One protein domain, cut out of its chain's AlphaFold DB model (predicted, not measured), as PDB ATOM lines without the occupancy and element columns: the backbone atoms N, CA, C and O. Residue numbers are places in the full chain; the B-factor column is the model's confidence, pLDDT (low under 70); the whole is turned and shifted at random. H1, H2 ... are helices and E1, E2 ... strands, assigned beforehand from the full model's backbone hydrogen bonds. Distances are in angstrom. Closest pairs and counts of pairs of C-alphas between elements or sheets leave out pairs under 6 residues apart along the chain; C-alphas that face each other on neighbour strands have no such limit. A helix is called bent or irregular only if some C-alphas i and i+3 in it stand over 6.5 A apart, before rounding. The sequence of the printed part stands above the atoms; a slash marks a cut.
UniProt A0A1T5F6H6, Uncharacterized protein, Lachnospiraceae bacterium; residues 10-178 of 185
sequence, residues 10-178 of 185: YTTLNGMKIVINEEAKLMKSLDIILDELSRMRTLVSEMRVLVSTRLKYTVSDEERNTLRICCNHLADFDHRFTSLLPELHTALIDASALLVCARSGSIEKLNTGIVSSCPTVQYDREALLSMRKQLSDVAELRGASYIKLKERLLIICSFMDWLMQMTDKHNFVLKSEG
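Overview. This is residues 10 to 178 of the 185 residues of an uncharacterized protein of Lachnospiraceae bacterium (UniProt A0A1T5F6H6). A long hairpin of helices, H1 running one way and the bent helix H2 coming back, makes the full length of a rod; a shorter helical hairpin, H3 and H4, packs along it, H3 on the arm H2a and H4 on both H1 and the arm H2b. The small strand E1 sits near the first part of H1, and a long link, residues 113 to 124, leads back from the far end of H2b to H3. The printed part has 169 residues, with one named strand and four named helices in the order E1, H1, H2, H3, H4, and is mostly helix. It is loose, with a radius of gyration of the C-alphas of 20.0 A, and spans 74 by 31 by 22 A.

Along the chain. Start at Tyr 10 and go on to E1, residues 17 to 19. Find C-alpha 23 at (-29.001, 42.070, -53.356); there H1 begins, residues 23 to 57, 49.4 A long. It is irregular, with C-alphas 24 and 27 8.3 A apart, and has a kink of 33 degrees near residue 30. Next comes H2, residues 61 to 112, assigned as one helix by its hydrogen bonds but bent: C-alphas 83 and 86 are 7.0 A apart. Its arms are H2a, residues 61 to 83, 33.2 A, and H2b, residues 86 to 112, 37.3 A, which ends with C-alpha 112 at (-48.498, 54.284, -46.687). H3 holds residues 125 to 139, 21.2 A; H4, residues 149 to 176, runs 40.4 A to C-alpha 176 at (-31.671, 61.705, -45.308).

Arrangement. E1 pairs with no named strand, but residues 10 to 11 pair antiparallel with its residues 17 to 18. The closest C-alphas of E1 and H1 are those of Val 19 and Ser 29, 7.9 A apart. H1, H2a, H2b, H3 and H4 form a bundle, helices packed together, mostly aligned. H1 and H2a form a helical hairpin and touch, closest at the C-alphas of Leu 55 and Arg 64, 5.9 A, at a tilt of 37 degrees, only just steep. With residues 33 to 44 alone, H1 touches H4, closest at the C-alphas of Ile 33 and Ile 156, 6.2 A, at a shallow tilt of 27 degrees, opposite ways. H4 touches H2b, closest at the C-alphas of Thr 167 and Leu 99, 6.1 A, and they run the same way. H3 touches H2a, closest at the C-alphas of Val 138 and Cys 70, 6.0 A, and forms a helical hairpin with H4. H1 and H3 are apart. Every O i to N i+4 pair is within hydrogen-bond range in H2a, H3 and H4; in H1 28 of 31 are, in H2b 22 of 23.

Size, cuts and confidence. Look to Val 59 and Thr 112 for the two C-alphas farthest apart, 73.9 A. The printed part has no cut, and the link from H2 to H3 is long. Confidence is under 70 at residues 12 to 15, 104 to 120, 139 to 148 and 173 to 178; the mean pLDDT of the printed part is 77.6.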
ATOM      1  N   TYR A  10     -17.558  34.332 -55.309       77.12
ATOM      2  CA  TYR A  10     -17.289  33.021 -54.738       77.12
ATOM      3  C   TYR A  10     -17.068  32.012 -55.861       77.12
ATOM      4  O   TYR A  10     -17.838  31.966 -56.817       77.12
ATOM      5  N   THR A  11     -16.024  31.193 -55.752       73.44
ATOM      6  CA  THR A  11     -15.837  30.039 -56.639       73.44
ATOM      7  C   THR A  11     -16.100  28.781 -55.830       73.44
ATOM      8  O   THR A  11     -15.343  28.449 -54.922       73.44
ATOM      9  N   THR A  12     -17.196  28.109 -56.153       66.38
ATOM     10  CA  THR A  12     -17.583  26.816 -55.576       66.38
ATOM     11  C   THR A  12     -16.531  25.733 -55.863       66.38
ATOM     12  O   THR A  12     -15.675  25.873 -56.741       66.38
ATOM     13  N   LEU A  13     -16.624  24.604 -55.155       58.78
ATOM     14  CA  LEU A  13     -15.734  23.450 -55.335       58.78
ATOM     15  C   LEU A  13     -15.745  22.869 -56.758       58.78
ATOM     16  O   LEU A  13     -14.715  22.386 -57.216       58.78
ATOM     17  N   ASN A  14     -16.877  22.945 -57.463       60.00
ATOM     18  CA  ASN A  14     -16.998  22.475 -58.846       60.00
ATOM     19  C   ASN A  14     -16.542  23.527 -59.883       60.00
ATOM     20  O   ASN A  14     -16.728  23.334 -61.081       60.00
ATOM     21  N   GLY A  15     -15.962  24.648 -59.436       62.41
ATOM     22  CA  GLY A  15     -15.451  25.709 -60.300       62.41
ATOM     23  C   GLY A  15     -16.494  26.739 -60.743       62.41
ATOM     24  O   GLY A  15     -16.135  27.695 -61.436       62.41
ATOM     25  N   MET A  16     -17.764  26.617 -60.334       72.06
ATOM     26  CA  MET A  16     -18.774  27.633 -60.638       72.06
ATOM     27  C   MET A  16     -18.494  28.929 -59.880       72.06
ATOM     28  O   MET A  16     -18.350  28.929 -58.653       72.06
ATOM     29  N   LYS A  17     -18.478  30.041 -60.620       79.06
ATOM     30  CA  LYS A  17     -18.339  31.400 -60.091       79.06
ATOM     31  C   LYS A  17     -19.709  32.000 -59.807       79.06
ATOM     32  O   LYS A  17     -20.569  32.036 -60.684       79.06
ATOM     33  N   ILE A  18     -19.896  32.503 -58.596       77.88
ATOM     34  CA  ILE A  18     -21.138  33.106 -58.126       77.88
ATOM     35  C   ILE A  18     -20.804  34.476 -57.556       77.88
ATOM     36  O   ILE A  18     -19.952  34.600 -56.682       77.88
ATOM     37  N   VAL A  19     -21.472  35.515 -58.050       82.88
ATOM     38  CA  VAL A  19     -21.405  36.833 -57.417       82.88
ATOM     39  C   VAL A  19     -22.259  36.788 -56.158       82.88
ATOM     40  O   VAL A  19     -23.461  36.546 -56.246       82.88
ATOM     41  N   ILE A  20     -21.634  36.990 -55.001       82.25
ATOM     42  CA  ILE A  20     -22.301  36.858 -53.700       82.25
ATOM     43  C   ILE A  20     -22.773  38.196 -53.134       82.25
ATOM     44  O   ILE A  20     -23.646  38.215 -52.277       82.25
ATOM     45  N   ASN A  21     -22.271  39.323 -53.639       82.38
ATOM     46  CA  ASN A  21     -22.657  40.659 -53.180       82.38
ATOM     47  C   ASN A  21     -23.676  41.353 -54.095       82.38
ATOM     48  O   ASN A  21     -23.563  42.540 -54.415       82.38
ATOM     49  N   GLU A  22     -24.674  40.586 -54.522       82.88
ATOM     50  CA  GLU A  22     -25.826  41.058 -55.287       82.88
ATOM     51  C   GLU A  22     -27.095  40.921 -54.442       82.88
ATOM     52  O   GLU A  22     -27.498  39.816 -54.091       82.88
ATOM     53  N   GLU A  23     -27.771  42.040 -54.166       78.56
ATOM     54  CA  GLU A  23     -29.001  42.070 -53.356       78.56
ATOM     55  C   GLU A  23     -30.107  41.169 -53.927       78.56
ATOM     56  O   GLU A  23     -30.796  40.476 -53.184       78.56
ATOM     57  N   ALA A  24     -30.243  41.113 -55.257       82.12
ATOM     58  CA  ALA A  24     -31.231  40.265 -55.931       82.12
ATOM     59  C   ALA A  24     -31.028  38.762 -55.661       82.12
ATOM     60  O   ALA A  24     -31.948  37.970 -55.852       82.12
ATOM     61  N   LYS A  25     -29.829  38.366 -55.223       85.12
ATOM     62  CA  LYS A  25     -29.461  36.984 -54.909       85.12
ATOM     63  C   LYS A  25     -29.183  36.783 -53.421       85.12
ATOM     64  O   LYS A  25     -28.645  35.742 -53.075       85.12
ATOM     65  N   LEU A  26     -29.572  37.724 -52.556       86.81
ATOM     66  CA  LEU A  26     -29.252  37.728 -51.124       86.81
ATOM     67  C   LEU A  26     -29.455  36.366 -50.448       86.81
ATOM     68  O   LEU A  26     -28.518  35.862 -49.845       86.81
ATOM     69  N   MET A  27     -30.633  35.749 -50.600       87.81
ATOM     70  CA  MET A  27     -30.927  34.450 -49.975       87.81
ATOM     71  C   MET A  27     -30.027  33.335 -50.509       87.81
ATOM     72  O   MET A  27     -29.459  32.574 -49.741       87.81
ATOM     73  N   LYS A  28     -29.798  33.304 -51.826       88.00
ATOM     74  CA  LYS A  28     -28.877  32.343 -52.440       88.00
ATOM     75  C   LYS A  28     -27.433  32.562 -51.977       88.00
ATOM     76  O   LYS A  28     -26.702  31.598 -51.777       88.00
ATOM     77  N   SER A  29     -27.004  33.816 -51.836       88.69
ATOM     78  CA  SER A  29     -25.692  34.154 -51.286       88.69
ATOM     79  C   SER A  29     -25.580  33.730 -49.825       88.69
ATOM     80  O   SER A  29     -24.557  33.171 -49.451       88.69
ATOM     81  N   LEU A  30     -26.627  33.941 -49.023       90.19
ATOM     82  CA  LEU A  30     -26.687  33.503 -47.632       90.19
ATOM     83  C   LEU A  30     -26.548  31.980 -47.533       90.19
ATOM     84  O   LEU A  30     -25.670  31.518 -46.815       90.19
ATOM     85  N   ASP A  31     -27.319  31.214 -48.309       89.12
ATOM     86  CA  ASP A  31     -27.238  29.746 -48.325       89.12
ATOM     87  C   ASP A  31     -25.815  29.258 -48.633       89.12
ATOM     88  O   ASP A  31     -25.288  28.376 -47.957       89.12
ATOM     89  N   ILE A  32     -25.157  29.878 -49.620       86.81
ATOM     90  CA  ILE A  32     -23.765  29.574 -49.978       86.81
ATOM     91  C   ILE A  32     -22.819  29.860 -48.810       86.81
ATOM     92  O   ILE A  32     -21.910  29.076 -48.554       86.81
ATOM     93  N   ILE A  33     -23.004  30.979 -48.111       88.25
ATOM     94  CA  ILE A  33     -22.132  31.387 -47.005       88.25
ATOM     95  C   ILE A  33     -22.348  30.506 -45.767       88.25
ATOM     96  O   ILE A  33     -21.376  30.162 -45.098       88.25
ATOM     97  N   LEU A  34     -23.584  30.088 -45.488       89.19
ATOM     98  CA  LEU A  34     -23.899  29.158 -44.398       89.19
ATOM     99  C   LEU A  34     -23.360  27.741 -44.674       89.19
ATOM    100  O   LEU A  34     -22.797  27.102 -43.778       89.19
ATOM    101  N   ASP A  35     -23.461  27.266 -45.919       86.75
ATOM    102  CA  ASP A  35     -22.819  26.021 -46.367       86.75
ATOM    103  C   ASP A  35     -21.288  26.122 -46.253       86.75
ATOM    104  O   ASP A  35     -20.627  25.217 -45.744       86.75
ATOM    105  N   GLU A  36     -20.709  27.260 -46.634       84.25
ATOM    106  CA  GLU A  36     -19.271  27.512 -46.528       84.25
ATOM    107  C   GLU A  36     -18.778  27.525 -45.069       84.25
ATOM    108  O   GLU A  36     -17.764  26.897 -44.762       84.25
ATOM    109  N   LEU A  37     -19.523  28.152 -44.153       85.50
ATOM    110  CA  LEU A  37     -19.256  28.111 -42.709       85.50
ATOM    111  C   LEU A  37     -19.242  26.675 -42.170       85.50
ATOM    112  O   LEU A  37     -18.327  26.284 -41.439       85.50
ATOM    113  N   SER A  38     -20.225  25.869 -42.573       83.50
ATOM    114  CA  SER A  38     -20.341  24.465 -42.162       83.50
ATOM    115  C   SER A  38     -19.183  23.615 -42.701       83.50
ATOM    116  O   SER A  38     -18.589  22.807 -41.978       83.50
ATOM    117  N   ARG A  39     -18.794  23.835 -43.961       83.38
ATOM    118  CA  ARG A  39     -17.650  23.156 -44.588       83.38
ATOM    119  C   ARG A  39     -16.326  23.544 -43.956       83.38
ATOM    120  O   ARG A  39     -15.488  22.672 -43.750       83.38
ATOM    121  N   MET A  40     -16.137  24.818 -43.618       82.81
ATOM    122  CA  MET A  40     -14.925  25.280 -42.944       82.81
ATOM    123  C   MET A  40     -14.672  24.524 -41.640       82.81
ATOM    124  O   MET A  40     -13.541  24.101 -41.410       82.81
ATOM    125  N   ARG A  41     -15.710  24.272 -40.833       82.38
ATOM    126  CA  ARG A  41     -15.585  23.472 -39.603       82.38
ATOM    127  C   ARG A  41     -15.048  22.064 -39.884       82.38
ATOM    128  O   ARG A  41     -14.142  21.596 -39.202       82.38
ATOM    129  N   THR A  42     -15.583  21.414 -40.916       82.56
ATOM    130  CA  THR A  42     -15.153  20.067 -41.326       82.56
ATOM    131  C   THR A  42     -13.702  20.075 -41.815       82.56
ATOM    132  O   THR A  42     -12.888  19.279 -41.353       82.56
ATOM    133  N   LEU A  43     -13.347  21.039 -42.668       80.94
ATOM    134  CA  LEU A  43     -11.999  21.176 -43.228       80.94
ATOM    135  C   LEU A  43     -10.935  21.413 -42.152       80.94
ATOM    136  O   LEU A  43      -9.848  20.845 -42.227       80.94
ATOM    137  N   VAL A  44     -11.229  22.232 -41.141       82.00
ATOM    138  CA  VAL A  44     -10.315  22.461 -40.010       82.00
ATOM    139  C   VAL A  44     -10.048  21.152 -39.269       82.00
ATOM    140  O   VAL A  44      -8.891  20.835 -38.987       82.00
ATOM    141  N   SER A  45     -11.092  20.361 -39.011       81.81
ATOM    142  CA  SER A  45     -10.970  19.059 -38.350       81.81
ATOM    143  C   SER A  45     -10.102  18.083 -39.155       81.81
ATOM    144  O   SER A  45      -9.137  17.526 -38.625       81.81
ATOM    145  N   GLU A  46     -10.364  17.947 -40.457       81.81
ATOM    146  CA  GLU A  46      -9.570  17.107 -41.366       81.81
ATOM    147  C   GLU A  46      -8.097  17.538 -41.398       81.81
ATOM    148  O   GLU A  46      -7.189  16.708 -41.299       81.81
ATOM    149  N   MET A  47      -7.837  18.846 -41.467       80.12
ATOM    150  CA  MET A  47      -6.477  19.387 -41.473       80.12
ATOM    151  C   MET A  47      -5.732  19.100 -40.171       80.12
ATOM    152  O   MET A  47      -4.552  18.744 -40.217       80.12
ATOM    153  N   ARG A  48      -6.399  19.186 -39.015       83.25
ATOM    154  CA  ARG A  48      -5.790  18.819 -37.726       83.25
ATOM    155  C   ARG A  48      -5.351  17.358 -37.713       83.25
ATOM    156  O   ARG A  48      -4.243  17.064 -37.256       83.25
ATOM    157  N   VAL A  49      -6.173  16.455 -38.252       83.81
ATOM    158  CA  VAL A  49      -5.831  15.029 -38.364       83.81
ATOM    159  C   VAL A  49      -4.647  14.826 -39.309       83.81
ATOM    160  O   VAL A  49      -3.702  14.119 -38.952       83.81
ATOM    161  N   LEU A  50      -4.648  15.474 -40.476       82.06
ATOM    162  CA  LEU A  50      -3.563  15.372 -41.456       82.06
ATOM    163  C   LEU A  50      -2.227  15.870 -40.894       82.06
ATOM    164  O   LEU A  50      -1.223  15.162 -40.987       82.06
ATOM    165  N   VAL A  51      -2.209  17.051 -40.269       83.00
ATOM    166  CA  VAL A  51      -0.996  17.628 -39.667       83.00
ATOM    167  C   VAL A  51      -0.489  16.747 -38.526       83.00
ATOM    168  O   VAL A  51       0.701  16.438 -38.485       83.00
ATOM    169  N   SER A  52      -1.381  16.267 -37.655       84.38
ATOM    170  CA  SER A  52      -1.023  15.355 -36.558       84.38
ATOM    171  C   SER A  52      -0.459  14.029 -37.066       84.38
ATOM    172  O   SER A  52       0.470  13.478 -36.481       84.38
ATOM    173  N   THR A  53      -1.012  13.508 -38.161       83.69
ATOM    174  CA  THR A  53      -0.547  12.270 -38.792       83.69
ATOM    175  C   THR A  53       0.831  12.473 -39.403       83.69
ATOM    176  O   THR A  53       1.740  11.703 -39.108       83.69
ATOM    177  N   ARG A  54       1.027  13.543 -40.182       83.19
ATOM    178  CA  ARG A  54       2.325  13.874 -40.782       83.19
ATOM    179  C   ARG A  54       3.403  14.048 -39.715       83.19
ATOM    180  O   ARG A  54       4.463  13.448 -39.832       83.19
ATOM    181  N   LEU A  55       3.088  14.755 -38.628       85.19
ATOM    182  CA  LEU A  55       4.001  14.975 -37.505       85.19
ATOM    183  C   LEU A  55       4.555  13.667 -36.907       85.19
ATOM    184  O   LEU A  55       5.716  13.641 -36.504       85.19
ATOM    185  N   LYS A  56       3.761  12.584 -36.870       85.44
ATOM    186  CA  LYS A  56       4.192  11.267 -36.356       85.44
ATOM    187  C   LYS A  56       5.240  10.587 -37.239       85.44
ATOM    188  O   LYS A  56       6.062   9.841 -36.720       85.44
ATOM    189  N   TYR A  57       5.198  10.830 -38.547       84.50
ATOM    190  CA  TYR A  57       6.076  10.184 -39.530       84.50
ATOM    191  C   TYR A  57       7.224  11.087 -39.998       84.50
ATOM    192  O   TYR A  57       8.117  10.635 -40.711       84.50
ATOM    193  N   THR A  58       7.229  12.360 -39.596       82.50
ATOM    194  CA  THR A  58       8.296  13.305 -39.927       82.50
ATOM    195  C   THR A  58       9.565  13.014 -39.127       82.50
ATOM    196  O   THR A  58       9.581  13.034 -37.891       82.50
ATOM    197  N   VAL A  59      10.659  12.801 -39.858       78.62
ATOM    198  CA  VAL A  59      11.982  12.492 -39.297       78.62
ATOM    199  C   VAL A  59      12.826  13.757 -39.094       78.62
ATOM    200  O   VAL A  59      13.582  13.823 -38.133       78.62
ATOM    201  N   SER A  60      12.658  14.775 -39.947       88.81
ATOM    202  CA  SER A  60      13.373  16.057 -39.846       88.81
ATOM    203  C   SER A  60      12.888  16.888 -38.655       88.81
ATOM    204  O   SER A  60      11.693  17.163 -38.538       88.81
ATOM    205  N   ASP A  61      13.805  17.332 -37.791       84.88
ATOM    206  CA  ASP A  61      13.467  18.160 -36.626       84.88
ATOM    207  C   ASP A  61      12.950  19.553 -37.008       84.88
ATOM    208  O   ASP A  61      12.046  20.077 -36.354       84.88
ATOM    209  N   GLU A  62      13.457  20.128 -38.102       83.25
ATOM    210  CA  GLU A  62      12.985  21.411 -38.629       83.25
ATOM    211  C   GLU A  62      11.530  21.301 -39.108       83.25
ATOM    212  O   GLU A  62      10.665  22.067 -38.680       83.25
ATOM    213  N   GLU A  63      11.224  20.278 -39.914       80.50
ATOM    214  CA  GLU A  63       9.863  20.024 -40.399       80.50
ATOM    215  C   GLU A  63       8.915  19.669 -39.243       80.50
ATOM    216  O   GLU A  63       7.768  20.121 -39.201       80.50
ATOM    217  N   ARG A  64       9.399  18.913 -38.251       83.31
ATOM    218  CA  ARG A  64       8.643  18.573 -37.040       83.31
ATOM    219  C   ARG A  64       8.279  19.823 -36.240       83.31
ATOM    220  O   ARG A  64       7.150  19.921 -35.757       83.31
ATOM    221  N   ASN A  65       9.193  20.786 -36.114       85.56
ATOM    222  CA  ASN A  65       8.918  22.053 -35.441       85.56
ATOM    223  C   ASN A  65       7.857  22.875 -36.195       85.56
ATOM    224  O   ASN A  65       6.887  23.330 -35.589       85.56
ATOM    225  N   THR A  66       7.967  22.981 -37.522       82.75
ATOM    226  CA  THR A  66       6.955  23.648 -38.360       82.75
ATOM    227  C   THR A  66       5.576  23.001 -38.229       82.75
ATOM    228  O   THR A  66       4.572  23.699 -38.072       82.75
ATOM    229  N   LEU A  67       5.503  21.666 -38.240       83.44
ATOM    230  CA  LEU A  67       4.242  20.936 -38.092       83.44
ATOM    231  C   LEU A  67       3.630  21.093 -36.695       83.44
ATOM    232  O   LEU A  67       2.408  21.180 -36.589       83.44
ATOM    233  N   ARG A  68       4.443  21.192 -35.633       86.06
ATOM    234  CA  ARG A  68       3.957  21.518 -34.278       86.06
ATOM    235  C   ARG A  68       3.334  22.907 -34.218       86.06
ATOM    236  O   ARG A  68       2.228  23.044 -33.705       86.06
ATOM    237  N   ILE A  69       4.008  23.912 -34.779       84.12
ATOM    238  CA  ILE A  69       3.494  25.287 -34.858       84.12
ATOM    239  C   ILE A  69       2.158  25.307 -35.616       84.12
ATOM    240  O   ILE A  69       1.170  25.840 -35.119       84.12
ATOM    241  N   CYS A  70       2.096  24.644 -36.774       83.31
ATOM    242  CA  CYS A  70       0.871  24.517 -37.562       83.31
ATOM    243  C   CYS A  70      -0.257  23.820 -36.780       83.31
ATOM    244  O   CYS A  70      -1.389  24.301 -36.761       83.31
ATOM    245  N   CYS A  71       0.050  22.725 -36.078       85.25
ATOM    246  CA  CYS A  71      -0.922  21.996 -35.266       85.25
ATOM    247  C   CYS A  71      -1.506  22.864 -34.143       85.25
ATOM    248  O   CYS A  71      -2.718  22.844 -33.930       85.25
ATOM    249  N   ASN A  72      -0.663  23.646 -33.461       86.81
ATOM    250  CA  ASN A  72      -1.095  24.558 -32.402       86.81
ATOM    251  C   ASN A  72      -1.998  25.660 -32.964       86.81
ATOM    252  O   ASN A  72      -3.109  25.846 -32.477       86.81
ATOM    253  N   HIS A  73      -1.587  26.314 -34.054       85.56
ATOM    254  CA  HIS A  73      -2.415  27.343 -34.681       85.56
ATOM    255  C   HIS A  73      -3.751  26.801 -35.197       85.56
ATOM    256  O   HIS A  73      -4.756  27.496 -35.084       85.56
ATOM    257  N   LEU A  74      -3.799  25.584 -35.744       85.06
ATOM    258  CA  LEU A  74      -5.058  24.974 -36.176       85.06
ATOM    259  C   LEU A  74      -5.957  24.598 -34.993       85.06
ATOM    260  O   LEU A  74      -7.171  24.738 -35.101       85.06
ATOM    261  N   ALA A  75      -5.391  24.142 -33.873       86.88
ATOM    262  CA  ALA A  75      -6.158  23.843 -32.663       86.88
ATOM    263  C   ALA A  75      -6.753  25.115 -32.037       86.88
ATOM    264  O   ALA A  75      -7.939  25.140 -31.711       86.88
ATOM    265  N   ASP A  76      -5.957  26.179 -31.943       87.50
ATOM    266  CA  ASP A  76      -6.408  27.483 -31.456       87.50
ATOM    267  C   ASP A  76      -7.486  28.081 -32.368       87.50
ATOM    268  O   ASP A  76      -8.482  28.626 -31.886       87.50
ATOM    269  N   PHE A  77      -7.311  27.956 -33.690       87.19
ATOM    270  CA  PHE A  77      -8.317  28.372 -34.662       87.19
ATOM    271  C   PHE A  77      -9.619  27.589 -34.473       87.19
ATOM    272  O   PHE A  77     -10.676  28.199 -34.386       87.19
ATOM    273  N   ASP A  78      -9.556  26.260 -34.384       87.56
ATOM    274  CA  ASP A  78     -10.729  25.389 -34.232       87.56
ATOM    275  C   ASP A  78     -11.533  25.721 -32.970       87.56
ATOM    276  O   ASP A  78     -12.761  25.830 -33.013       87.56
ATOM    277  N   HIS A  79     -10.835  25.957 -31.856       88.94
ATOM    278  CA  HIS A  79     -11.457  26.349 -30.597       88.94
ATOM    279  C   HIS A  79     -12.223  27.674 -30.728       88.94
ATOM    280  O   HIS A  79     -13.415  27.729 -30.420       88.94
ATOM    281  N   ARG A  80     -11.565  28.719 -31.251       87.31
ATOM    282  CA  ARG A  80     -12.171  30.050 -31.441       87.31
ATOM    283  C   ARG A  80     -13.278  30.046 -32.490       87.31
ATOM    284  O   ARG A  80     -14.315  30.680 -32.316       87.31
ATOM    285  N   PHE A  81     -13.079  29.326 -33.588       86.88
ATOM    286  CA  PHE A  81     -14.067  29.231 -34.653       86.88
ATOM    287  C   PHE A  81     -15.319  28.504 -34.164       86.88
ATOM    288  O   PHE A  81     -16.427  28.953 -34.434       86.88
ATOM    289  N   THR A  82     -15.159  27.435 -33.381       87.31
ATOM    290  CA  THR A  82     -16.286  26.712 -32.780       87.31
ATOM    291  C   THR A  82     -17.086  27.592 -31.823       87.31
ATOM    292  O   THR A  82     -18.314  27.512 -31.839       87.31
ATOM    293  N   SER A  83     -16.434  28.443 -31.022       87.50
ATOM    294  CA  SER A  83     -17.147  29.361 -30.124       87.50
ATOM    295  C   SER A  83     -17.882  30.475 -30.875       87.50
ATOM    296  O   SER A  83     -18.981  30.840 -30.476       87.50
ATOM    297  N   LEU A  84     -17.307  30.988 -31.967       86.94
ATOM    298  CA  LEU A  84     -17.889  32.081 -32.760       86.94
ATOM    299  C   LEU A  84     -18.954  31.618 -33.758       86.94
ATOM    300  O   LEU A  84     -19.778  32.417 -34.193       86.94
ATOM    301  N   LEU A  85     -18.949  30.342 -34.150       86.25
ATOM    302  CA  LEU A  85     -19.828  29.824 -35.199       86.25
ATOM    303  C   LEU A  85     -21.326  30.096 -34.947       86.25
ATOM    304  O   LEU A  85     -21.985  30.541 -35.889       86.25
ATOM    305  N   PRO A  86     -21.884  29.879 -33.736       87.81
ATOM    306  CA  PRO A  86     -23.293  30.171 -33.473       87.81
ATOM    307  C   PRO A  86     -23.615  31.662 -33.604       87.81
ATOM    308  O   PRO A  86     -24.634  32.021 -34.188       87.81
ATOM    309  N   GLU A  87     -22.729  32.528 -33.110       88.12
ATOM    310  CA  GLU A  87     -22.886  33.981 -33.185       88.12
ATOM    311  C   GLU A  87     -22.867  34.467 -34.637       88.12
ATOM    312  O   GLU A  87     -23.759  35.197 -35.063       88.12
ATOM    313  N   LEU A  88     -21.899  33.997 -35.431       86.06
ATOM    314  CA  LEU A  88     -21.784  34.340 -36.849       86.06
ATOM    315  C   LEU A  88     -22.990  33.872 -37.657       86.06
ATOM    316  O   LEU A  88     -23.464  34.594 -38.533       86.06
ATOM    317  N   HIS A  89     -23.488  32.673 -37.365       89.38
ATOM    318  CA  HIS A  89     -24.671  32.128 -38.014       89.38
ATOM    319  C   HIS A  89     -25.909  32.989 -37.730       89.38
ATOM    320  O   HIS A  89     -26.607  33.387 -38.663       89.38
ATOM    321  N   THR A  90     -26.154  33.319 -36.460       88.12
ATOM    322  CA  THR A  90     -27.262  34.195 -36.052       88.12
ATOM    323  C   THR A  90     -27.134  35.576 -36.687       88.12
ATOM    324  O   THR A  90     -28.071  36.038 -37.330       88.12
ATOM    325  N   ALA A  91     -25.949  36.191 -36.628       85.19
ATOM    326  CA  ALA A  91     -25.712  37.508 -37.209       85.19
ATOM    327  C   ALA A  91     -25.963  37.545 -38.729       85.19
ATOM    328  O   ALA A  91     -26.537  38.508 -39.238       85.19
ATOM    329  N   LEU A  92     -25.574  36.498 -39.464       88.19
ATOM    330  CA  LEU A  92     -25.827  36.374 -40.905       88.19
ATOM    331  C   LEU A  92     -27.320  36.286 -41.235       88.19
ATOM    332  O   LEU A  92     -27.781  36.940 -42.179       88.19
ATOM    333  N   ILE A  93     -28.061  35.473 -40.479       88.81
ATOM    334  CA  ILE A  93     -29.508  35.316 -40.647       88.81
ATOM    335  C   ILE A  93     -30.212  36.627 -40.315       88.81
ATOM    336  O   ILE A  93     -30.973  37.126 -41.144       88.81
ATOM    337  N   ASP A  94     -29.908  37.215 -39.161       84.00
ATOM    338  CA  ASP A  94     -30.542  38.442 -38.690       84.00
ATOM    339  C   ASP A  94     -30.266  39.604 -39.642       84.00
ATOM    340  O   ASP A  94     -31.196  40.275 -40.081       84.00
ATOM    341  N   ALA A  95     -29.012  39.810 -40.059       83.12
ATOM    342  CA  ALA A  95     -28.665  40.885 -40.991       83.12
ATOM    343  C   ALA A  95     -29.381  40.728 -42.341       83.12
ATOM    344  O   ALA A  95     -29.857  41.711 -42.917       83.12
ATOM    345  N   SER A  96     -29.500  39.493 -42.833       85.75
ATOM    346  CA  SER A  96     -30.211  39.205 -44.080       85.75
ATOM    347  C   SER A  96     -31.719  39.421 -43.935       85.75
ATOM    348  O   SER A  96     -32.330  40.056 -44.796       85.75
ATOM    349  N   ALA A  97     -32.319  38.948 -42.839       82.81
ATOM    350  CA  ALA A  97     -33.736  39.126 -42.541       82.81
ATOM    351  C   ALA A  97     -34.094  40.609 -42.389       82.81
ATOM    352  O   ALA A  97     -35.070  41.070 -42.981       82.81
ATOM    353  N   LEU A  98     -33.263  41.377 -41.679       77.94
ATOM    354  CA  LEU A  98     -33.415  42.820 -41.536       77.94
ATOM    355  C   LEU A  98     -33.377  43.526 -42.888       77.94
ATOM    356  O   LEU A  98     -34.253  44.339 -43.160       77.94
ATOM    357  N   LEU A  99     -32.432  43.179 -43.766       79.94
ATOM    358  CA  LEU A  99     -32.342  43.778 -45.100       79.94
ATOM    359  C   LEU A  99     -33.572  43.455 -45.969       79.94
ATOM    360  O   LEU A  99     -34.070  44.326 -46.689       79.94
ATOM    361  N   VAL A 100     -34.098  42.227 -45.884       81.44
ATOM    362  CA  VAL A 100     -35.357  41.843 -46.548       81.44
ATOM    363  C   VAL A 100     -36.530  42.652 -45.992       81.44
ATOM    364  O   VAL A 100     -37.324  43.178 -46.776       81.44
ATOM    365  N   CYS A 101     -36.619  42.793 -44.668       72.56
ATOM    366  CA  CYS A 101     -37.673  43.556 -44.004       72.56
ATOM    367  C   CYS A 101     -37.617  45.044 -44.384       72.56
ATOM    368  O   CYS A 101     -38.633  45.618 -44.765       72.56
ATOM    369  N   ALA A 102     -36.424  45.646 -44.393       70.25
ATOM    370  CA  ALA A 102     -36.190  47.030 -44.813       70.25
ATOM    371  C   ALA A 102     -36.717  47.305 -46.226       70.25
ATOM    372  O   ALA A 102     -37.348  48.330 -46.504       70.25
ATOM    373  N   ARG A 103     -36.481  46.354 -47.138       72.12
ATOM    374  CA  ARG A 103     -36.972  46.428 -48.514       72.12
ATOM    375  C   ARG A 103     -38.496  46.389 -48.561       72.12
ATOM    376  O   ARG A 103     -39.087  47.219 -49.245       72.12
ATOM    377  N   SER A 104     -39.121  45.453 -47.850       67.00
ATOM    378  CA  SER A 104     -40.584  45.349 -47.792       67.00
ATOM    379  C   SER A 104     -41.213  46.604 -47.179       67.00
ATOM    380  O   SER A 104     -42.127  47.170 -47.771       67.00
ATOM    381  N   GLY A 105     -40.646  47.119 -46.085       62.44
ATOM    382  CA  GLY A 105     -41.081  48.370 -45.459       62.44
ATOM    383  C   GLY A 105     -40.908  49.595 -46.365       62.44
ATOM    384  O   GLY A 105     -41.707  50.520 -46.310       62.44
ATOM    385  N   SER A 106     -39.923  49.598 -47.271       59.03
ATOM    386  CA  SER A 106     -39.783  50.652 -48.292       59.03
ATOM    387  C   SER A 106     -40.846  50.576 -49.391       59.03
ATOM    388  O   SER A 106     -41.238  51.604 -49.941       59.03
ATOM    389  N   ILE A 107     -41.315  49.371 -49.722       57.03
ATOM    390  CA  ILE A 107     -42.432  49.174 -50.654       57.03
ATOM    391  C   ILE A 107     -43.737  49.614 -49.983       57.03
ATOM    392  O   ILE A 107     -44.525  50.326 -50.596       57.03
ATOM    393  N   GLU A 108     -43.942  49.263 -48.712       55.00
ATOM    394  CA  GLU A 108     -45.083  49.757 -47.937       55.00
ATOM    395  C   GLU A 108     -45.050  51.277 -47.782       55.00
ATOM    396  O   GLU A 108     -46.066  51.913 -48.016       55.00
ATOM    397  N   LYS A 109     -43.889  51.884 -47.516       55.66
ATOM    398  CA  LYS A 109     -43.693  53.342 -47.476       55.66
ATOM    399  C   LYS A 109     -44.202  54.056 -48.727       55.66
ATOM    400  O   LYS A 109     -44.843  55.094 -48.585       55.66
ATOM    401  N   LEU A 110     -43.914  53.533 -49.927       55.03
ATOM    402  CA  LEU A 110     -44.432  54.104 -51.181       55.03
ATOM    403  C   LEU A 110     -45.965  54.179 -51.181       55.03
ATOM    404  O   LEU A 110     -46.531  55.077 -51.794       55.03
ATOM    405  N   ASN A 111     -46.614  53.264 -50.462       50.47
ATOM    406  CA  ASN A 111     -48.063  53.150 -50.388       50.47
ATOM    407  C   ASN A 111     -48.669  53.825 -49.137       50.47
ATOM    408  O   ASN A 111     -49.820  54.246 -49.197       50.47
ATOM    409  N   THR A 112     -47.942  53.922 -48.012       60.75
ATOM    410  CA  THR A 112     -48.498  54.284 -46.687       60.75
ATOM    411  C   THR A 112     -47.797  55.446 -45.970       60.75
ATOM    412  O   THR A 112     -48.388  56.035 -45.069       60.75
ATOM    413  N   GLY A 113     -46.561  55.804 -46.337       54.56
ATOM    414  CA  GLY A 113     -45.807  56.915 -45.733       54.56
ATOM    415  C   GLY A 113     -45.159  56.658 -44.358       54.56
ATOM    416  O   GLY A 113     -44.585  57.589 -43.795       54.56
ATOM    417  N   ILE A 114     -45.202  55.435 -43.814       56.22
ATOM    418  CA  ILE A 114     -44.634  55.075 -42.493       56.22
ATOM    419  C   ILE A 114     -43.387  54.184 -42.666       56.22
ATOM    420  O   ILE A 114     -43.372  53.327 -43.546       56.22
ATOM    421  N   VAL A 115     -42.336  54.373 -41.845       57.81
ATOM    422  CA  VAL A 115     -41.085  53.580 -41.915       57.81
ATOM    423  C   VAL A 115     -40.496  53.250 -40.537       57.81
ATOM    424  O   VAL A 115     -40.401  54.127 -39.680       57.81
ATOM    425  N   SER A 116     -39.989  52.022 -40.371       55.00
ATOM    426  CA  SER A 116     -39.101  51.608 -39.270       55.00
ATOM    427  C   SER A 116     -37.648  51.440 -39.748       55.00
ATOM    428  O   SER A 116     -37.401  50.820 -40.783       55.00
ATOM    429  N   SER A 117     -36.669  51.948 -38.994       61.31
ATOM    430  CA  SER A 117     -35.235  51.730 -39.268       61.31
ATOM    431  C   SER A 117     -34.792  50.305 -38.930       61.31
ATOM    432  O   SER A 117     -35.324  49.705 -37.999       61.31
ATOM    433  N   CYS A 118     -33.754  49.801 -39.599       66.69
ATOM    434  CA  CYS A 118     -33.158  48.511 -39.252       66.69
ATOM    435  C   CYS A 118     -32.175  48.651 -38.078       66.69
ATOM    436  O   CYS A 118     -31.308  49.531 -38.138       66.69
ATOM    437  N   PRO A 119     -32.245  47.797 -37.042       67.81
ATOM    438  CA  PRO A 119     -31.209  47.731 -36.020       67.81
ATOM    439  C   PRO A 119     -29.866  47.283 -36.620       67.81
ATOM    440  O   PRO A 119     -29.810  46.580 -37.629       67.81
ATOM    441  N   THR A 120     -28.766  47.707 -35.999       69.44
ATOM    442  CA  THR A 120     -27.416  47.269 -36.369       69.44
ATOM    443  C   THR A 120     -27.140  45.904 -35.747       69.44
ATOM    444  O   THR A 120     -27.210  45.762 -34.530       69.44
ATOM    445  N   VAL A 121     -26.790  44.914 -36.569       77.56
ATOM    446  CA  VAL A 121     -26.373  43.589 -36.086       77.56
ATOM    447  C   VAL A 121     -24.944  43.674 -35.561       77.56
ATOM    448  O   VAL A 121     -24.040  44.107 -36.278       77.56
ATOM    449  N   GLN A 122     -24.738  43.283 -34.305       76.50
ATOM    450  CA  GLN A 122     -23.409  43.199 -33.703       76.50
ATOM    451  C   GLN A 122     -22.866  41.776 -33.818       76.50
ATOM    452  O   GLN A 122     -23.609  40.811 -33.672       76.50
ATOM    453  N   TYR A 123     -21.570  41.671 -34.095       80.62
ATOM    454  CA  TYR A 123     -20.815  40.424 -34.077       80.62
ATOM    455  C   TYR A 123     -19.357  40.726 -33.703       80.62
ATOM    456  O   TYR A 123     -18.881  41.846 -33.935       80.62
ATOM    457  N   ASP A 124     -18.632  39.743 -33.174       84.25
ATOM    458  CA  ASP A 124     -17.216  39.873 -32.814       84.25
ATOM    459  C   ASP A 124     -16.307  39.940 -34.058       84.25
ATOM    460  O   ASP A 124     -15.684  38.977 -34.529       84.25
ATOM    461  N   ARG A 125     -16.244  41.143 -34.630       82.00
ATOM    462  CA  ARG A 125     -15.436  41.461 -35.808       82.00
ATOM    463  C   ARG A 125     -13.939  41.361 -35.535       82.00
ATOM    464  O   ARG A 125     -13.180  41.001 -36.439       82.00
ATOM    465  N   GLU A 126     -13.498  41.687 -34.325       85.44
ATOM    466  CA  GLU A 126     -12.081  41.649 -33.961       85.44
ATOM    467  C   GLU A 126     -11.571  40.211 -33.899       85.44
ATOM    468  O   GLU A 126     -10.506  39.912 -34.455       85.44
ATOM    469  N   ALA A 127     -12.359  39.295 -33.333       84.44
ATOM    470  CA  ALA A 127     -12.010  37.884 -33.314       84.44
ATOM    471  C   ALA A 127     -11.945  37.286 -34.728       84.44
ATOM    472  O   ALA A 127     -10.995  36.561 -35.041       84.44
ATOM    473  N   LEU A 128     -12.863  37.654 -35.631       80.81
ATOM    474  CA  LEU A 128     -12.793  37.261 -37.048       80.81
ATOM    475  C   LEU A 128     -11.518  37.760 -37.748       80.81
ATOM    476  O   LEU A 128     -10.869  37.007 -38.483       80.81
ATOM    477  N   LEU A 129     -11.134  39.019 -37.524       81.94
ATOM    478  CA  LEU A 129      -9.902  39.590 -38.081       81.94
ATOM    479  C   LEU A 129      -8.651  38.898 -37.522       81.94
ATOM    480  O   LEU A 129      -7.716  38.615 -38.277       81.94
ATOM    481  N   SER A 130      -8.654  38.585 -36.225       84.62
ATOM    482  CA  SER A 130      -7.587  37.837 -35.554       84.62
ATOM    483  C   SER A 130      -7.421  36.434 -36.148       84.62
ATOM    484  O   SER A 130      -6.322  36.066 -36.567       84.62
ATOM    485  N   MET A 131      -8.521  35.689 -36.303       83.00
ATOM    486  CA  MET A 131      -8.524  34.352 -36.911       83.00
ATOM    487  C   MET A 131      -8.022  34.363 -38.360       83.00
ATOM    488  O   MET A 131      -7.275  33.476 -38.776       83.00
ATOM    489  N   ARG A 132      -8.374  35.394 -39.137       80.06
ATOM    490  CA  ARG A 132      -7.850  35.571 -40.498       80.06
ATOM    491  C   ARG A 132      -6.334  35.765 -40.512       80.06
ATOM    492  O   ARG A 132      -5.675  35.222 -41.398       80.06
ATOM    493  N   LYS A 133      -5.788  36.542 -39.573       81.88
ATOM    494  CA  LYS A 133      -4.338  36.746 -39.456       81.88
ATOM    495  C   LYS A 133      -3.636  35.427 -39.133       81.88
ATOM    496  O   LYS A 133      -2.731  35.039 -39.858       81.88
ATOM    497  N   GLN A 134      -4.161  34.690 -38.160       79.75
ATOM    498  CA  GLN A 134      -3.654  33.378 -37.759       79.75
ATOM    499  C   GLN A 134      -3.622  32.362 -38.915       79.75
ATOM    500  O   GLN A 134      -2.637  31.651 -39.090       79.75
ATOM    501  N   LEU A 135      -4.665  32.315 -39.755       77.19
ATOM    502  CA  LEU A 135      -4.652  31.475 -40.960       77.19
ATOM    503  C   LEU A 135      -3.668  31.967 -42.035       77.19
ATOM    504  O   LEU A 135      -3.212  31.156 -42.839       77.19
ATOM    505  N   SER A 136      -3.341  33.265 -42.075       75.75
ATOM    506  CA  SER A 136      -2.279  33.779 -42.954       75.75
ATOM    507  C   SER A 136      -0.921  33.250 -42.527       75.75
ATOM    508  O   SER A 136      -0.205  32.716 -43.368       75.75
ATOM    509  N   ASP A 137      -0.627  33.323 -41.230       72.94
ATOM    510  CA  ASP A 137       0.639  32.857 -40.664       72.94
ATOM    511  C   ASP A 137       0.847  31.359 -40.960       72.94
ATOM    512  O   ASP A 137       1.933  30.930 -41.341       72.94
ATOM    513  N   VAL A 138      -0.226  30.561 -40.885       71.19
ATOM    514  CA  VAL A 138      -0.207  29.133 -41.237       71.19
ATOM    515  C   VAL A 138      -0.007  28.900 -42.740       71.19
ATOM    516  O   VAL A 138       0.751  28.008 -43.116       71.19
ATOM    517  N   ALA A 139      -0.661  29.678 -43.607       69.56
ATOM    518  CA  ALA A 139      -0.551  29.530 -45.063       69.56
ATOM    519  C   ALA A 139       0.846  29.885 -45.608       69.56
ATOM    520  O   ALA A 139       1.226  29.423 -46.685       69.56
ATOM    521  N   GLU A 140       1.608  30.692 -44.870       68.00
ATOM    522  CA  GLU A 140       2.977  31.098 -45.204       68.00
ATOM    523  C   GLU A 140       4.025  30.032 -44.823       68.00
ATOM    524  O   GLU A 140       5.166  30.084 -45.293       68.00
ATOM    525  N   LEU A 141       3.644  29.010 -44.046       65.50
ATOM    526  CA  LEU A 141       4.516  27.879 -43.732       65.50
ATOM    527  C   LEU A 141       4.732  26.992 -44.970       65.50
ATOM    528  O   LEU A 141       3.792  26.577 -45.657       65.50
ATOM    529  N   ARG A 142       5.995  26.645 -45.258       55.66
ATOM    530  CA  ARG A 142       6.340  25.739 -46.367       55.66
ATOM    531  C   ARG A 142       5.602  24.407 -46.219       55.66
ATOM    532  O   ARG A 142       5.697  23.738 -45.197       55.66
ATOM    533  N   GLY A 143       4.886  24.013 -47.272       50.41
ATOM    534  CA  GLY A 143       4.090  22.788 -47.284       50.41
ATOM    535  C   GLY A 143       2.667  22.941 -46.747       50.41
ATOM    536  O   GLY A 143       1.995  21.927 -46.658       50.41
ATOM    537  N   ALA A 144       2.193  24.153 -46.440       54.22
ATOM    538  CA  ALA A 144       0.812  24.446 -46.037       54.22
ATOM    539  C   ALA A 144      -0.073  24.989 -47.187       54.22
ATOM    540  O   ALA A 144      -1.202  25.421 -46.967       54.22
ATOM    541  N   SER A 145       0.411  24.939 -48.434       50.56
ATOM    542  CA  SER A 145      -0.240  25.511 -49.628       50.56
ATOM    543  C   SER A 145      -1.615  24.918 -49.981       50.56
ATOM    544  O   SER A 145      -2.325  25.463 -50.824       50.56
ATOM    545  N   TYR A 146      -2.016  23.818 -49.340       52.78
ATOM    546  CA  TYR A 146      -3.345  23.210 -49.475       52.78
ATOM    547  C   TYR A 146      -4.414  23.839 -48.562       52.78
ATOM    548  O   TYR A 146      -5.595  23.495 -48.662       52.78
ATOM    549  N   ILE A 147      -4.044  24.779 -47.690       56.66
ATOM    550  CA  ILE A 147      -4.950  25.379 -46.709       56.66
ATOM    551  C   ILE A 147      -5.710  26.548 -47.344       56.66
ATOM    552  O   ILE A 147      -5.383  27.713 -47.154       56.66
ATOM    553  N   LYS A 148      -6.794  26.236 -48.068       69.88
ATOM    554  CA  LYS A 148      -7.735  27.249 -48.595       69.88
ATOM    555  C   LYS A 148      -8.654  27.863 -47.523       69.88
ATOM    556  O   LYS A 148      -9.665  28.483 -47.848       69.88
ATOM    557  N   LEU A 149      -8.365  27.641 -46.236       74.31
ATOM    558  CA  LEU A 149      -9.170  28.160 -45.124       74.31
ATOM    559  C   LEU A 149      -9.144  29.690 -45.084       74.31
ATOM    560  O   LEU A 149     -10.156  30.313 -44.770       74.31
ATOM    561  N   LYS A 150      -8.008  30.297 -45.444       76.31
ATOM    562  CA  LYS A 150      -7.834  31.751 -45.484       76.31
ATOM    563  C   LYS A 150      -8.785  32.401 -46.487       76.31
ATOM    564  O   LYS A 150      -9.471  33.363 -46.148       76.31
ATOM    565  N   GLU A 151      -8.831  31.891 -47.713       76.50
ATOM    566  CA  GLU A 151      -9.680  32.421 -48.783       76.50
ATOM    567  C   GLU A 151     -11.164  32.232 -48.461       76.50
ATOM    568  O   GLU A 151     -11.968  33.127 -48.718       76.50
ATOM    569  N   ARG A 152     -11.521  31.094 -47.856       79.31
ATOM    570  CA  ARG A 152     -12.895  30.796 -47.429       79.31
ATOM    571  C   ARG A 152     -13.356  31.731 -46.309       79.31
ATOM    572  O   ARG A 152     -14.408  32.354 -46.438       79.31
ATOM    573  N   LEU A 153     -12.524  31.941 -45.284       80.50
ATOM    574  CA  LEU A 153     -12.811  32.911 -44.223       80.50
ATOM    575  C   LEU A 153     -12.923  34.336 -44.778       80.50
ATOM    576  O   LEU A 153     -13.812  35.089 -44.391       80.50
ATOM    577  N   LEU A 154     -12.053  34.705 -45.724       78.88
ATOM    578  CA  LEU A 154     -12.094  36.016 -46.372       78.88
ATOM    579  C   LEU A 154     -13.423  36.257 -47.094       78.88
ATOM    580  O   LEU A 154     -13.934  37.376 -47.055       78.88
ATOM    581  N   ILE A 155     -13.978  35.234 -47.742       81.25
ATOM    582  CA  ILE A 155     -15.275  35.313 -48.417       81.25
ATOM    583  C   ILE A 155     -16.400  35.574 -47.409       81.25
ATOM    584  O   ILE A 155     -17.186  36.496 -47.629       81.25
ATOM    585  N   ILE A 156     -16.434  34.838 -46.293       83.00
ATOM    586  CA  ILE A 156     -17.428  35.026 -45.223       83.00
ATOM    587  C   ILE A 156     -17.334  36.446 -44.648       83.00
ATOM    588  O   ILE A 156     -18.335  37.161 -44.606       83.00
ATOM    589  N   CYS A 157     -16.125  36.903 -44.298       82.12
ATOM    590  CA  CYS A 157     -15.918  38.256 -43.771       82.12
ATOM    591  C   CYS A 157     -16.321  39.338 -44.781       82.12
ATOM    592  O   CYS A 157     -16.950  40.326 -44.416       82.12
ATOM    593  N   SER A 158     -15.985  39.152 -46.061       82.88
ATOM    594  CA  SER A 158     -16.319  40.125 -47.109       82.88
ATOM    595  C   SER A 158     -17.827  40.211 -47.348       82.88
ATOM    596  O   SER A 158     -18.338  41.292 -47.633       82.88
ATOM    597  N   PHE A 159     -18.543  39.087 -47.235       85.62
ATOM    598  CA  PHE A 159     -20.000  39.065 -47.326       85.62
ATOM    599  C   PHE A 159     -20.652  39.750 -46.122       85.62
ATOM    600  O   PHE A 159     -21.538  40.577 -46.319       85.62
ATOM    601  N   MET A 160     -20.164  39.493 -44.904       84.06
ATOM    602  CA  MET A 160     -20.611  40.189 -43.690       84.06
ATOM    603  C   MET A 160     -20.402  41.702 -43.776       84.06
ATOM    604  O   MET A 160     -21.338  42.470 -43.561       84.06
ATOM    605  N   ASP A 161     -19.202  42.148 -44.156       83.88
ATOM    606  CA  ASP A 161     -18.910  43.575 -44.344       83.88
ATOM    607  C   ASP A 161     -19.846  44.202 -45.394       83.88
ATOM    608  O   ASP A 161     -20.306  45.333 -45.230       83.88
ATOM    609  N   TRP A 162     -20.145  43.474 -46.475       87.25
ATOM    610  CA  TRP A 162     -21.091  43.928 -47.490       87.25
ATOM    611  C   TRP A 162     -22.528  44.024 -46.956       87.25
ATOM    612  O   TRP A 162     -23.176  45.042 -47.201       87.25
ATOM    613  N   LEU A 163     -23.011  43.025 -46.207       83.62
ATOM    614  CA  LEU A 163     -24.337  43.050 -45.577       83.62
ATOM    615  C   LEU A 163     -24.493  44.268 -44.664       83.62
ATOM    616  O   LEU A 163     -25.459  45.015 -44.795       83.62
ATOM    617  N   MET A 164     -23.503  44.522 -43.808       82.12
ATOM    618  CA  MET A 164     -23.520  45.667 -42.893       82.12
ATOM    619  C   MET A 164     -23.547  47.000 -43.646       82.12
ATOM    620  O   MET A 164     -24.376  47.858 -43.354       82.12
ATOM    621  N   GLN A 165     -22.712  47.152 -44.680       83.50
ATOM    622  CA  GLN A 165     -22.718  48.352 -45.526       83.50
ATOM    623  C   GLN A 165     -24.066  48.573 -46.221       83.50
ATOM    624  O   GLN A 165     -24.475  49.719 -46.417       83.50
ATOM    625  N   MET A 166     -24.750  47.498 -46.614       80.62
ATOM    626  CA  MET A 166     -26.071  47.581 -47.229       80.62
ATOM    627  C   MET A 166     -27.134  48.039 -46.230       80.62
ATOM    628  O   MET A 166     -27.906  48.946 -46.554       80.62
ATOM    629  N   THR A 167     -27.127  47.490 -45.016       76.81
ATOM    630  CA  THR A 167     -28.010  47.913 -43.920       76.81
ATOM    631  C   THR A 167     -27.774  49.379 -43.544       76.81
ATOM    632  O   THR A 167     -28.724  50.161 -43.464       76.81
ATOM    633  N   ASP A 168     -26.514  49.800 -43.411       76.38
ATOM    634  CA  ASP A 168     -26.153  51.186 -43.093       76.38
ATOM    635  C   ASP A 168     -26.571  52.156 -44.194       76.38
ATOM    636  O   ASP A 168     -27.135  53.219 -43.922       76.38
ATOM    637  N   LYS A 169     -26.341  51.784 -45.458       77.50
ATOM    638  CA  LYS A 169     -26.780  52.578 -46.606       77.50
ATOM    639  C   LYS A 169     -28.297  52.743 -46.606       77.50
ATOM    640  O   LYS A 169     -28.780  53.840 -46.879       77.50
ATOM    641  N   HIS A 170     -29.035  51.680 -46.304       73.19
ATOM    642  CA  HIS A 170     -30.489  51.737 -46.221       73.19
ATOM    643  C   HIS A 170     -30.942  52.704 -45.119       73.19
ATOM    644  O   HIS A 170     -31.690  53.645 -45.383       73.19
ATOM    645  N   ASN A 171     -30.398  52.555 -43.911       70.56
ATOM    646  CA  ASN A 171     -30.679  53.439 -42.781       70.56
ATOM    647  C   ASN A 171     -30.299  54.905 -43.053       70.56
ATOM    648  O   ASN A 171     -30.996  55.817 -42.605       70.56
ATOM    649  N   PHE A 172     -29.212  55.154 -43.787       71.00
ATOM    650  CA  PHE A 172     -28.819  56.502 -44.198       71.00
ATOM    651  C   PHE A 172     -29.852  57.140 -45.129       71.00
ATOM    652  O   PHE A 172     -30.241  58.281 -44.892       71.00
ATOM    653  N   VAL A 173     -30.321  56.411 -46.149       68.12
ATOM    654  CA  VAL A 173     -31.358  56.906 -47.072       68.12
ATOM    655  C   VAL A 173     -32.606  57.307 -46.287       68.12
ATOM    656  O   VAL A 173     -33.074  58.437 -46.428       68.12
ATOM    657  N   LEU A 174     -33.061  56.452 -45.365       64.50
ATOM    658  CA  LEU A 174     -34.196  56.753 -44.489       64.50
ATOM    659  C   LEU A 174     -33.980  58.030 -43.665       64.50
ATOM    660  O   LEU A 174     -34.848  58.893 -43.624       64.50
ATOM    661  N   LYS A 175     -32.809  58.218 -43.053       63.75
ATOM    662  CA  LYS A 175     -32.519  59.452 -42.300       63.75
ATOM    663  C   LYS A 175     -32.471  60.693 -43.197       63.75
ATOM    664  O   LYS A 175     -32.978  61.742 -42.812       63.75
ATOM    665  N   SER A 176     -31.864  60.582 -44.380       61.47
ATOM    666  CA  SER A 176     -31.671  61.705 -45.308       61.47
ATOM    667  C   SER A 176     -32.974  62.243 -45.895       61.47
ATOM    668  O   SER A 176     -33.073  63.433 -46.177       61.47
ATOM    669  N   GLU A 177     -33.992  61.395 -46.013       63.38
ATOM    670  CA  GLU A 177     -35.320  61.787 -46.485       63.38
ATOM    671  C   GLU A 177     -36.224  62.322 -45.350       63.38
ATOM    672  O   GLU A 177     -37.422  62.508 -45.543       63.38
ATOM    673  N   GLY A 178     -35.659  62.605 -44.166       47.94
ATOM    674  CA  GLY A 178     -36.351  63.281 -43.063       47.94
ATOM    675  C   GLY A 178     -37.117  62.362 -42.107       47.94
ATOM    676  O   GLY A 178     -37.844  62.853 -41.243       47.94
TER     677      GLY A 178